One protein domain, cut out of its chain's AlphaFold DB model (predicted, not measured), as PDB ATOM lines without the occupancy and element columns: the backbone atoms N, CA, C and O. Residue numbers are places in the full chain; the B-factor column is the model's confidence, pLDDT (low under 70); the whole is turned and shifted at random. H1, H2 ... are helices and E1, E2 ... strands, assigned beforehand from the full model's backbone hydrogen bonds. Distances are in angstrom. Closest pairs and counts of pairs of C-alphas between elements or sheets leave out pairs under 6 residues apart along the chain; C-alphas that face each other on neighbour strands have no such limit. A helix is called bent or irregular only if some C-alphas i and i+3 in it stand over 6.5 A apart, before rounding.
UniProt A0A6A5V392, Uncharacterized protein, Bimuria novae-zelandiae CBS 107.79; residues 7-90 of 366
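This is residues 7 to 90 of the 366 residues of an uncharacterized protein of Bimuria novae-zelandiae CBS 107.79 (UniProt A0A6A5V392). A small wall of three parallel strands, E1, E2 and E3, has four helices gathered to one side of it, each only grazing the sheet. H2, the longest helix, lies between H1 and H4 and touches both, while H3 reaches away beyond the beginnings of the strands and leads into E2 with no residue between. The printed part has 84 residues, with four named helices and three named strands in the order H1 E1 H2 H3 E2 H4 E3; the class is mixed, helices and strands, and the sheet's order is E1 E2 E3. The whole is compact, with a radius of gyration of the C-alphas of 11.9 A and spans of 35 by 26 by 22 A.

H1, residues 7 to 16, begins with C-alpha 7 at (166.977, 162.370, 156.201) and is 14.6 A long from first to last C-alpha. E1, residues 23 to 27, is 12.8 A long. H2, residues 32 to 45, is 19.6 A long and begins with C-alpha 32 at (171.295, 166.964, 164.222). H3, residues 51 to 61, is 15.3 A long. E2, residues 62 to 66, is 12.8 A long. H4, residues 73 to 81, is 10.7 A long and irregular, with C-alphas 76 and 79 at 7.1 A. E3, residues 86 to 89, is 10.2 A long and ends with C-alpha 89 at (181.728, 177.011, 160.075).

E2 is the inner strand. E1 and E2 are parallel at 22 degrees, with N 25 and O 63 within hydrogen-bond range at 2.9 A. E2 and E3 are parallel at 11 degrees, with N 88 and O 64 within range at 2.8 A. The units E1, H2 H3, E2 and E2, H4, E3 are strand-helix-strand units, two parallel neighbour strands with helices between along the chain, each with a right-handed crossover. H1 grazes the sheet with residues 11 to 15, H2 with 33 to 34, H3 with 58 to 61 and H4 with 74 to 79. H1 and H2 touch, closest at the C-alphas of Ser 8 and Ala 37, 4.5 A, at a steep tilt of 52 degrees, the same way. H2 touches H4 with residues 32 to 35 alone, closest at the C-alphas of Asn 32 and Thr 73, 5.6 A, at a shallow tilt of 30 degrees, the same way. H1 and H3 only just touch, only at their ends, with 3 pairs of C-alphas within 8 A; the closest are those of Leu 15 and Ile 58, 6.0 A. H2 and H3 are close but not clearly touching. H4 is apart from H1 and H3. Every O i to N i+4 pair is within hydrogen-bond range in H1, H2 and H3; in H4 it is 3 of 5.

The C-alphas farthest apart are those of Pro 49 and Phe 90, 36.2 A. The printed part has no cut, and no link is long. The mean pLDDT of the printed part is 97.6, and no printed residue is under 70.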
ATOM      1  N   GLY A   7     165.783 161.572 156.478       98.25
ATOM      2  CA  GLY A   7     166.977 162.370 156.201       98.25
ATOM      3  C   GLY A   7     168.264 161.729 156.729       98.25
ATOM      4  O   GLY A   7     169.249 161.641 155.995       98.25
ATOM      5  N   SER A   8     168.274 161.230 157.972       98.56
ATOM      6  CA  SER A   8     169.467 160.565 158.517       98.56
ATOM      7  C   SER A   8     169.732 159.219 157.836       98.56
ATOM      8  O   SER A   8     170.888 158.856 157.616       98.56
ATOM      9  N   ASN A   9     168.679 158.500 157.444       98.69
ATOM     10  CA  ASN A   9     168.769 157.256 156.687       98.69
ATOM     11  C   ASN A   9     169.371 157.489 155.295       98.69
ATOM     12  O   ASN A   9     170.272 156.752 154.895       98.69
ATOM     13  N   LEU A  10     168.942 158.543 154.592       98.75
ATOM     14  CA  LEU A  10     169.519 158.933 153.307       98.75
ATOM     15  C   LEU A  10     171.009 159.268 153.438       98.75
ATOM     16  O   LEU A  10     171.822 158.749 152.673       98.75
ATOM     17  N   ILE A  11     171.381 160.089 154.426       98.75
ATOM     18  CA  ILE A  11     172.791 160.421 154.679       98.75
ATOM     19  C   ILE A  11     173.588 159.143 154.937       98.75
ATOM     20  O   ILE A  11     174.631 158.949 154.323       98.75
ATOM     21  N   ARG A  12     173.086 158.231 155.777       98.31
ATOM     22  CA  ARG A  12     173.748 156.949 156.056       98.31
ATOM     23  C   ARG A  12     174.002 156.139 154.783       98.31
ATOM     24  O   ARG A  12     175.098 155.611 154.623       98.31
ATOM     25  N   THR A  13     173.032 156.069 153.874       98.50
ATOM     26  CA  THR A  13     173.209 155.396 152.580       98.50
ATOM     27  C   THR A  13     174.318 156.045 151.752       98.50
ATOM     28  O   THR A  13     175.186 155.334 151.253       98.50
ATOM     29  N   LEU A  14     174.347 157.378 151.660       98.62
ATOM     30  CA  LEU A  14     175.374 158.112 150.905       98.62
ATOM     31  C   LEU A  14     176.774 157.977 151.529       98.62
ATOM     32  O   LEU A  14     177.777 157.866 150.825       98.62
ATOM     33  N   LEU A  15     176.864 157.925 152.860       98.38
ATOM     34  CA  LEU A  15     178.125 157.688 153.570       98.38
ATOM     35  C   LEU A  15     178.736 156.315 153.248       98.38
ATOM     36  O   LEU A  15     179.958 156.173 153.288       98.38
ATOM     37  N   LEU A  16     177.899 155.326 152.922       97.69
ATOM     38  CA  LEU A  16     178.298 153.944 152.643       97.69
ATOM     39  C   LEU A  16     178.373 153.598 151.149       97.69
ATOM     40  O   LEU A  16     178.797 152.493 150.815       97.69
ATOM     41  N   ASP A  17     177.945 154.490 150.253       97.56
ATOM     42  CA  ASP A  17     177.977 154.208 148.819       97.56
ATOM     43  C   ASP A  17     179.412 154.181 148.246       97.56
ATOM     44  O   ASP A  17     180.378 154.629 148.875       97.56
ATOM     45  N   ASN A  18     179.529 153.670 147.017       96.81
ATOM     46  CA  ASN A  18     180.797 153.512 146.300       96.81
ATOM     47  C   ASN A  18     181.180 154.724 145.425       96.81
ATOM     48  O   ASN A  18     182.089 154.607 144.603       96.81
ATOM     49  N   ASP A  19     180.491 155.862 145.544       97.44
ATOM     50  CA  ASP A  19     180.868 157.089 144.842       97.44
ATOM     51  C   ASP A  19     182.163 157.652 145.456       97.44
ATOM     52  O   ASP A  19     182.201 157.936 146.657       97.44
ATOM     53  N   PRO A  20     183.245 157.802 144.669       94.69
ATOM     54  CA  PRO A  20     184.524 158.272 145.189       94.69
ATOM     55  C   PRO A  20     184.544 159.781 145.463       94.69
ATOM     56  O   PRO A  20     185.505 160.270 146.057       94.69
ATOM     57  N   ARG A  21     183.537 160.536 145.005       96.12
ATOM     58  CA  ARG A  21     183.470 161.987 145.202       96.12
ATOM     59  C   ARG A  21     183.204 162.320 146.666       96.12
ATOM     60  O   ARG A  21     182.490 161.605 147.370       96.12
ATOM     61  N   THR A  22     183.732 163.458 147.105       97.38
ATOM     62  CA  THR A  22     183.437 163.998 148.430       97.38
ATOM     63  C   THR A  22     181.944 164.291 148.582       97.38
ATOM     64  O   THR A  22     181.332 164.956 147.743       97.38
ATOM     65  N   LEU A  23     181.362 163.820 149.683       98.12
ATOM     66  CA  LEU A  23     180.001 164.128 150.097       98.12
ATOM     67  C   LEU A  23     180.002 165.406 150.944       98.12
ATOM     68  O   LEU A  23     180.479 165.413 152.080       98.12
ATOM     69  N   TYR A  24     179.435 166.478 150.397       98.06
ATOM     70  CA  TYR A  24     179.237 167.740 151.108       98.06
ATOM     71  C   TYR A  24     177.855 167.759 151.762       98.06
ATOM     72  O   TYR A  24     176.834 167.832 151.077       98.06
ATOM     73  N   LEU A  25     177.823 167.693 153.092       98.31
ATOM     74  CA  LEU A  25     176.599 167.761 153.886       98.31
ATOM     75  C   LEU A  25     176.403 169.192 154.380       98.31
ATOM     76  O   LEU A  25     177.169 169.678 155.210       98.31
ATOM     77  N   GLN A  26     175.384 169.867 153.861       97.50
ATOM     78  CA  GLN A  26     175.083 171.242 154.240       97.50
ATOM     79  C   GLN A  26     174.172 171.270 155.470       97.50
ATOM     80  O   GLN A  26     173.136 170.606 155.494       97.50
ATOM     81  N   ALA A  27     174.559 172.042 156.480       97.62
ATOM     82  CA  ALA A  27     173.769 172.286 157.679       97.62
ATOM     83  C   ALA A  27     173.385 173.768 157.719       97.62
ATOM     84  O   ALA A  27     174.176 174.602 158.149       97.62
ATOM     85  N   TRP A  28     172.187 174.078 157.217       96.50
ATOM     86  CA  TRP A  28     171.621 175.435 157.232       96.50
ATOM     87  C   TRP A  28     171.037 175.792 158.609       96.50
ATOM     88  O   TRP A  28     171.019 176.939 159.021       96.50
ATOM     89  N   GLY A  29     170.591 174.789 159.364       94.06
ATOM     90  CA  GLY A  29     170.200 174.939 160.764       94.06
ATOM     91  C   GLY A  29     171.208 174.260 161.684       94.06
ATOM     92  O   GLY A  29     172.380 174.618 161.756       94.06
ATOM     93  N   GLY A  30     170.735 173.254 162.413       95.50
ATOM     94  CA  GLY A  30     171.571 172.401 163.247       95.50
ATOM     95  C   GLY A  30     172.208 171.231 162.485       95.50
ATOM     96  O   GLY A  30     171.803 170.893 161.371       95.50
ATOM     97  N   THR A  31     173.190 170.564 163.100       97.31
ATOM     98  CA  THR A  31     173.815 169.354 162.532       97.31
ATOM     99  C   THR A  31     173.095 168.059 162.921       97.31
ATOM    100  O   THR A  31     173.563 166.976 162.569       97.31
ATOM    101  N   ASN A  32     171.956 168.124 163.621       97.69
ATOM    102  CA  ASN A  32     171.295 166.964 164.222       97.69
ATOM    103  C   ASN A  32     171.001 165.801 163.262       97.69
ATOM    104  O   ASN A  32     171.170 164.649 163.646       97.69
ATOM    105  N   THR A  33     170.590 166.057 162.022       98.31
ATOM    106  CA  THR A  33     170.246 164.994 161.065       98.31
ATOM    107  C   THR A  33     171.505 164.274 160.576       98.31
ATOM    108  O   THR A  33     171.539 163.045 160.508       98.31
ATOM    109  N   ILE A  34     172.580 165.033 160.331       98.62
ATOM    110  CA  ILE A  34     173.908 164.503 159.991       98.62
ATOM    111  C   ILE A  34     174.463 163.697 161.168       98.62
ATOM    112  O   ILE A  34     174.880 162.550 161.018       98.62
ATOM    113  N   ALA A  35     174.425 164.287 162.358       98.50
ATOM    114  CA  ALA A  35     174.920 163.682 163.578       98.50
ATOM    115  C   ALA A  35     174.146 162.402 163.929       98.50
ATOM    116  O   ALA A  35     174.753 161.414 164.332       98.50
ATOM    117  N   ARG A  36     172.825 162.368 163.706       98.62
ATOM    118  CA  ARG A  36     172.015 161.153 163.864       98.62
ATOM    119  C   ARG A  36     172.458 160.052 162.902       98.62
ATOM    120  O   ARG A  36     172.626 158.924 163.350       98.62
ATOM    121  N   ALA A  37     172.721 160.366 161.631       98.75
ATOM    122  CA  ALA A  37     173.210 159.387 160.652       98.75
ATOM    123  C   ALA A  37     174.553 158.766 161.073       98.75
ATOM    124  O   ALA A  37     174.715 157.544 161.050       98.75
ATOM    125  N   LEU A  38     175.491 159.611 161.512       98.69
ATOM    126  CA  LEU A  38     176.788 159.195 162.046       98.69
ATOM    127  C   LEU A  38     176.635 158.334 163.309       98.69
ATOM    128  O   LEU A  38     177.263 157.280 163.418       98.69
ATOM    129  N   LYS A  39     175.750 158.734 164.228       98.56
ATOM    130  CA  LYS A  39     175.472 157.997 165.466       98.56
ATOM    131  C   LYS A  39     174.881 156.620 165.206       98.56
ATOM    132  O   LYS A  39     175.305 155.660 165.834       98.56
ATOM    133  N   SER A  40     173.992 156.484 164.229       98.50
ATOM    134  CA  SER A  40     173.408 155.180 163.888       98.50
ATOM    135  C   SER A  40     174.437 154.236 163.252       98.50
ATOM    136  O   SER A  40     174.376 153.025 163.460       98.50
ATOM    137  N   LEU A  41     175.428 154.766 162.522       98.31
ATOM    138  CA  LEU A  41     176.577 153.982 162.049       98.31
ATOM    139  C   LEU A  41     177.483 153.541 163.200       98.31
ATOM    140  O   LEU A  41     177.891 152.384 163.235       98.31
ATOM    141  N   GLU A  42     177.767 154.436 164.146       98.19
ATOM    142  CA  GLU A  42     178.526 154.104 165.352       98.19
ATOM    143  C   GLU A  42     177.818 153.020 166.179       98.19
ATOM    144  O   GLU A  42     178.417 151.986 166.447       98.19
ATOM    145  N   GLU A  43     176.533 153.183 166.497       97.56
ATOM    146  CA  GLU A  43     175.746 152.212 167.276       97.56
ATOM    147  C   GLU A  43     175.715 150.816 166.631       97.56
ATOM    148  O   GLU A  43     175.776 149.806 167.329       97.56
ATOM    149  N   SER A  44     175.663 150.743 165.298       96.94
ATOM    150  CA  SER A  44     175.593 149.469 164.570       96.94
ATOM    151  C   SER A  44     176.955 148.823 164.292       96.94
ATOM    152  O   SER A  44     177.024 147.603 164.156       96.94
ATOM    153  N   HIS A  45     178.041 149.603 164.208       97.69
ATOM    154  CA  HIS A  45     179.342 149.096 163.756       97.69
ATOM    155  C   HIS A  45     180.464 149.207 164.787       97.69
ATOM    156  O   HIS A  45     181.480 148.539 164.593       97.69
ATOM    157  N   ALA A  46     180.325 149.975 165.875       96.88
ATOM    158  CA  ALA A  46     181.430 150.270 166.797       96.88
ATOM    159  C   ALA A  46     182.075 149.029 167.433       96.88
ATOM    160  O   ALA A  46     183.261 149.048 167.756       96.88
ATOM    161  N   HIS A  47     181.317 147.939 167.576       97.38
ATOM    162  CA  HIS A  47     181.795 146.665 168.121       97.38
ATOM    163  C   HIS A  47     182.450 145.743 167.079       97.38
ATOM    164  O   HIS A  47     182.940 144.669 167.424       97.38
ATOM    165  N   THR A  48     182.445 146.124 165.801       97.88
ATOM    166  CA  THR A  48     182.980 145.295 164.716       97.88
ATOM    167  C   THR A  48     184.485 145.527 164.517       97.88
ATOM    168  O   THR A  48     184.961 146.655 164.679       97.88
ATOM    169  N   PRO A  49     185.255 144.514 164.067       97.44
ATOM    170  CA  PRO A  49     186.685 144.675 163.774       97.44
ATOM    171  C   PRO A  49     187.001 145.730 162.700       97.44
ATOM    172  O   PRO A  49     188.114 146.248 162.645       97.44
ATOM    173  N   HIS A  50     186.034 146.057 161.836       96.31
ATOM    174  CA  HIS A  50     186.221 146.983 160.717       96.31
ATOM    175  C   HIS A  50     185.834 148.433 161.038       96.31
ATOM    176  O   HIS A  50     186.020 149.305 160.186       96.31
ATOM    177  N   TRP A  51     185.350 148.722 162.253       97.94
ATOM    178  CA  TRP A  51     184.860 150.050 162.632       97.94
ATOM    179  C   TRP A  51     185.860 151.173 162.362       97.94
ATOM    180  O   TRP A  51     185.515 152.177 161.747       97.94
ATOM    181  N   ALA A  52     187.119 150.994 162.770       97.94
ATOM    182  CA  ALA A  52     188.150 152.013 162.590       97.94
ATOM    183  C   ALA A  52     188.370 152.358 161.105       97.94
ATOM    184  O   ALA A  52     188.505 153.529 160.748       97.94
ATOM    185  N   SER A  53     188.353 151.344 160.232       98.12
ATOM    186  CA  SER A  53     188.489 151.528 158.784       98.12
ATOM    187  C   SER A  53     187.270 152.240 158.196       98.12
ATOM    188  O   SER A  53     187.427 153.218 157.464       98.12
ATOM    189  N   LEU A  54     186.062 151.817 158.587       98.00
ATOM    190  CA  LEU A  54     184.808 152.436 158.162       98.00
ATOM    191  C   LEU A  54     184.741 153.914 158.571       98.00
ATOM    192  O   LEU A  54     184.526 154.781 157.728       98.00
ATOM    193  N   LYS A  55     185.008 154.206 159.848       98.19
ATOM    194  CA  LYS A  55     185.039 155.563 160.405       98.19
ATOM    195  C   LYS A  55     186.020 156.458 159.651       98.19
ATOM    196  O   LYS A  55     185.678 157.567 159.253       98.19
ATOM    197  N   SER A  56     187.224 155.948 159.388       98.00
ATOM    198  CA  SER A  56     188.257 156.650 158.624       98.00
ATOM    199  C   SER A  56     187.850 156.900 157.163       98.00
ATOM    200  O   SER A  56     188.126 157.972 156.624       98.00
ATOM    201  N   SER A  57     187.172 155.941 156.522       97.94
ATOM    202  CA  SER A  57     186.626 156.090 155.167       97.94
ATOM    203  C   SER A  57     185.569 157.192 155.105       97.94
ATOM    204  O   SER A  57     185.666 158.098 154.280       97.94
ATOM    205  N   ILE A  58     184.619 157.168 156.042       98.38
ATOM    206  CA  ILE A  58     183.562 158.176 156.172       98.38
ATOM    207  C   ILE A  58     184.156 159.571 156.386       98.38
ATOM    208  O   ILE A  58     183.783 160.505 155.676       98.38
ATOM    209  N   SER A  59     185.108 159.709 157.315       98.06
ATOM    210  CA  SER A  59     185.768 160.987 157.608       98.06
ATOM    211  C   SER A  59     186.519 161.565 156.407       98.06
ATOM    212  O   SER A  59     186.505 162.776 156.229       98.06
ATOM    213  N   ARG A  60     187.141 160.729 155.562       97.19
ATOM    214  CA  ARG A  60     187.795 161.193 154.324       97.19
ATOM    215  C   ARG A  60     186.801 161.585 153.236       97.19
ATOM    216  O   ARG A  60     187.051 162.530 152.498       97.19
ATOM    217  N   LYS A  61     185.706 160.835 153.110       97.44
ATOM    218  CA  LYS A  61     184.690 161.059 152.078       97.44
ATOM    219  C   LYS A  61     183.845 162.298 152.360       97.44
ATOM    220  O   LYS A  61     183.314 162.883 151.427       97.44
ATOM    221  N   THR A  62     183.685 162.691 153.619       98.00
ATOM    222  CA  THR A  62     182.601 163.595 154.020       98.00
ATOM    223  C   THR A  62     183.122 164.926 154.535       98.00
ATOM    224  O   THR A  62     184.113 164.989 155.257       98.00
ATOM    225  N   VAL A  63     182.409 165.999 154.201       98.19
ATOM    226  CA  VAL A  63     182.659 167.349 154.710       98.19
ATOM    227  C   VAL A  63     181.334 167.948 155.151       98.19
ATOM    228  O   VAL A  63     180.365 167.924 154.394       98.19
ATOM    229  N   ILE A  64     181.288 168.507 156.359       98.44
ATOM    230  CA  ILE A  64     180.127 169.275 156.823       98.44
ATOM    231  C   ILE A  64     180.353 170.754 156.500       98.44
ATOM    232  O   ILE A  64     181.367 171.326 156.896       98.44
ATOM    233  N   LEU A  65     179.403 171.363 155.794       97.94
ATOM    234  CA  LEU A  65     179.350 172.795 155.497       97.94
ATOM    235  C   LEU A  65     178.235 173.413 156.345       97.94
ATOM    236  O   LEU A  65     177.065 173.357 155.965       97.94
ATOM    237  N   ALA A  66     178.575 173.936 157.520       97.75
ATOM    238  CA  ALA A  66     177.606 174.552 158.418       97.75
ATOM    239  C   ALA A  66     177.518 176.055 158.141       97.75
ATOM    240  O   ALA A  66     178.531 176.753 158.221       97.75
ATOM    241  N   SER A  67     176.313 176.561 157.858       96.88
ATOM    242  CA  SER A  67     176.083 178.012 157.824       96.88
ATOM    243  C   SER A  67     176.385 178.626 159.193       96.88
ATOM    244  O   SER A  67     176.985 179.691 159.281       96.88
ATOM    245  N   GLY A  68     176.084 177.882 160.258       95.56
ATOM    246  CA  GLY A  68     176.530 178.089 161.628       95.56
ATOM    247  C   GLY A  68     176.031 176.948 162.514       95.56
ATOM    248  O   GLY A  68     175.168 176.171 162.113       95.56
ATOM    249  N   PHE A  69     176.554 176.817 163.733       95.00
ATOM    250  CA  PHE A  69     176.091 175.779 164.662       95.00
ATOM    251  C   PHE A  69     174.828 176.232 165.408       95.00
ATOM    252  O   PHE A  69     174.920 176.900 166.436       95.00
ATOM    253  N   GLN A  70     173.648 175.875 164.886       94.88
ATOM    254  CA  GLN A  70     172.346 176.274 165.458       94.88
ATOM    255  C   GLN A  70     171.695 175.200 166.351       94.88
ATOM    256  O   GLN A  70     170.556 175.345 166.788       94.88
ATOM    257  N   ASP A  71     172.422 174.123 166.650       96.88
ATOM    258  CA  ASP A  71     172.109 173.165 167.709       96.88
ATOM    259  C   ASP A  71     173.403 172.723 168.416       96.88
ATOM    260  O   ASP A  71     174.510 173.094 168.018       96.88
ATOM    261  N   GLN A  72     173.286 171.924 169.476       97.00
ATOM    262  CA  GLN A  72     174.441 171.471 170.259       97.00
ATOM    263  C   GLN A  72     175.124 170.227 169.671       97.00
ATOM    264  O   GLN A  72     176.157 169.793 170.169       97.00
ATOM    265  N   THR A  73     174.594 169.637 168.599       97.50
ATOM    266  CA  THR A  73     174.988 168.286 168.172       97.50
ATOM    267  C   THR A  73     176.392 168.215 167.584       97.50
ATOM    268  O   THR A  73     177.062 167.188 167.716       97.50
ATOM    269  N   TYR A  74     176.886 169.311 167.001       97.12
ATOM    270  CA  TYR A  74     178.289 169.404 166.614       97.12
ATOM    271  C   TYR A  74     179.202 169.308 167.842       97.12
ATOM    272  O   TYR A  74     180.121 168.490 167.871       97.12
ATOM    273  N   THR A  75     178.931 170.126 168.860       96.19
ATOM    274  CA  THR A  75     179.749 170.220 170.073       96.19
ATOM    275  C   THR A  75     179.664 168.950 170.914       96.19
ATOM    276  O   THR A  75     180.699 168.441 171.339       96.19
ATOM    277  N   ASP A  76     178.457 168.427 171.108       97.50
ATOM    278  CA  ASP A  76     178.188 167.345 172.056       97.50
ATOM    279  C   ASP A  76     178.449 165.958 171.461       97.50
ATOM    280  O   ASP A  76     178.683 165.006 172.203       97.50
ATOM    281  N   TYR A  77     178.415 165.822 170.130       98.25
ATOM    282  CA  TYR A  77     178.556 164.528 169.465       98.25
ATOM    283  C   TYR A  77     179.572 164.530 168.317       98.25
ATOM    284  O   TYR A  77     180.548 163.785 168.380       98.25
ATOM    285  N   VAL A  78     179.387 165.345 167.270       98.19
ATOM    286  CA  VAL A  78     180.212 165.227 166.048       98.19
ATOM    287  C   VAL A  78     181.690 165.471 166.345       98.19
ATOM    288  O   VAL A  78     182.520 164.637 166.001       98.19
ATOM    289  N   ALA A  79     182.034 166.571 167.014       97.00
ATOM    290  CA  ALA A  79     183.417 166.900 167.340       97.00
ATOM    291  C   ALA A  79     184.104 165.842 168.237       97.00
ATOM    292  O   ALA A  79     185.202 165.407 167.878       97.00
ATOM    293  N   PRO A  80     183.509 165.386 169.362       97.00
ATOM    294  CA  PRO A  80     184.140 164.371 170.208       97.00
ATOM    295  C   PRO A  80     184.178 162.969 169.580       97.00
ATOM    296  O   PRO A  80     185.160 162.249 169.770       97.00
ATOM    297  N   HIS A  81     183.153 162.564 168.821       97.75
ATOM    298  CA  HIS A  81     183.075 161.210 168.263       97.75
ATOM    299  C   HIS A  81     183.715 161.092 166.880       97.75
ATOM    300  O   HIS A  81     184.190 160.015 166.540       97.75
ATOM    301  N   TRP A  82     183.796 162.156 166.083       97.88
ATOM    302  CA  TRP A  82     184.319 162.134 164.711       97.88
ATOM    303  C   TRP A  82     185.442 163.164 164.512       97.88
ATOM    304  O   TRP A  82     185.355 164.006 163.622       97.88
ATOM    305  N   PRO A  83     186.545 163.082 165.280       96.00
ATOM    306  CA  PRO A  83     187.572 164.129 165.327       96.00
ATOM    307  C   PRO A  83     188.373 164.301 164.027       96.00
ATOM    308  O   PRO A  83     189.132 165.255 163.909       96.00
ATOM    309  N   HIS A  84     188.235 163.374 163.073       97.12
ATOM    310  CA  HIS A  84     188.873 163.425 161.753       97.12
ATOM    311  C   HIS A  84     187.914 163.854 160.633       97.12
ATOM    312  O   HIS A  84     188.308 163.877 159.472       97.12
ATOM    313  N   LEU A  85     186.643 164.118 160.953       97.94
ATOM    314  CA  LEU A  85     185.670 164.615 159.990       97.94
ATOM    315  C   LEU A  85     185.845 166.126 159.837       97.94
ATOM    316  O   LEU A  85     185.715 166.867 160.810       97.94
ATOM    317  N   ARG A  86     186.094 166.582 158.609       97.81
ATOM    318  CA  ARG A  86     186.245 168.007 158.330       97.81
ATOM    319  C   ARG A  86     184.906 168.734 158.435       97.81
ATOM    320  O   ARG A  86     183.931 168.358 157.781       97.81
ATOM    321  N   VAL A  87     184.891 169.827 159.191       98.12
ATOM    322  CA  VAL A  87     183.727 170.701 159.369       98.12
ATOM    323  C   VAL A  87     184.126 172.138 159.058       98.12
ATOM    324  O   VAL A  87     185.157 172.610 159.526       98.12
ATOM    325  N   SER A  88     183.316 172.835 158.267       97.50
ATOM    326  CA  SER A  88     183.448 174.273 158.029       97.50
ATOM    327  C   SER A  88     182.310 175.018 158.713       97.50
ATOM    328  O   SER A  88     181.155 174.624 158.571       97.50
ATOM    329  N   ASP A  89     182.651 176.072 159.445       97.31
ATOM    330  CA  ASP A  89     181.728 177.011 160.075       97.31
ATOM    331  C   ASP A  89     181.800 178.351 159.336       97.31
ATOM    332  O   ASP A  89     182.828 179.038 159.335       97.31
ATOM    333  N   PHE A  90     180.691 178.701 158.690       97.12
ATOM    334  CA  PHE A  90     180.556 179.900 157.874       97.12
ATOM    335  C   PHE A  90     179.802 181.032 158.586       97.12
ATOM    336  O   PHE A  90     179.496 182.046 157.958       97.12
TER     337      PHE A  90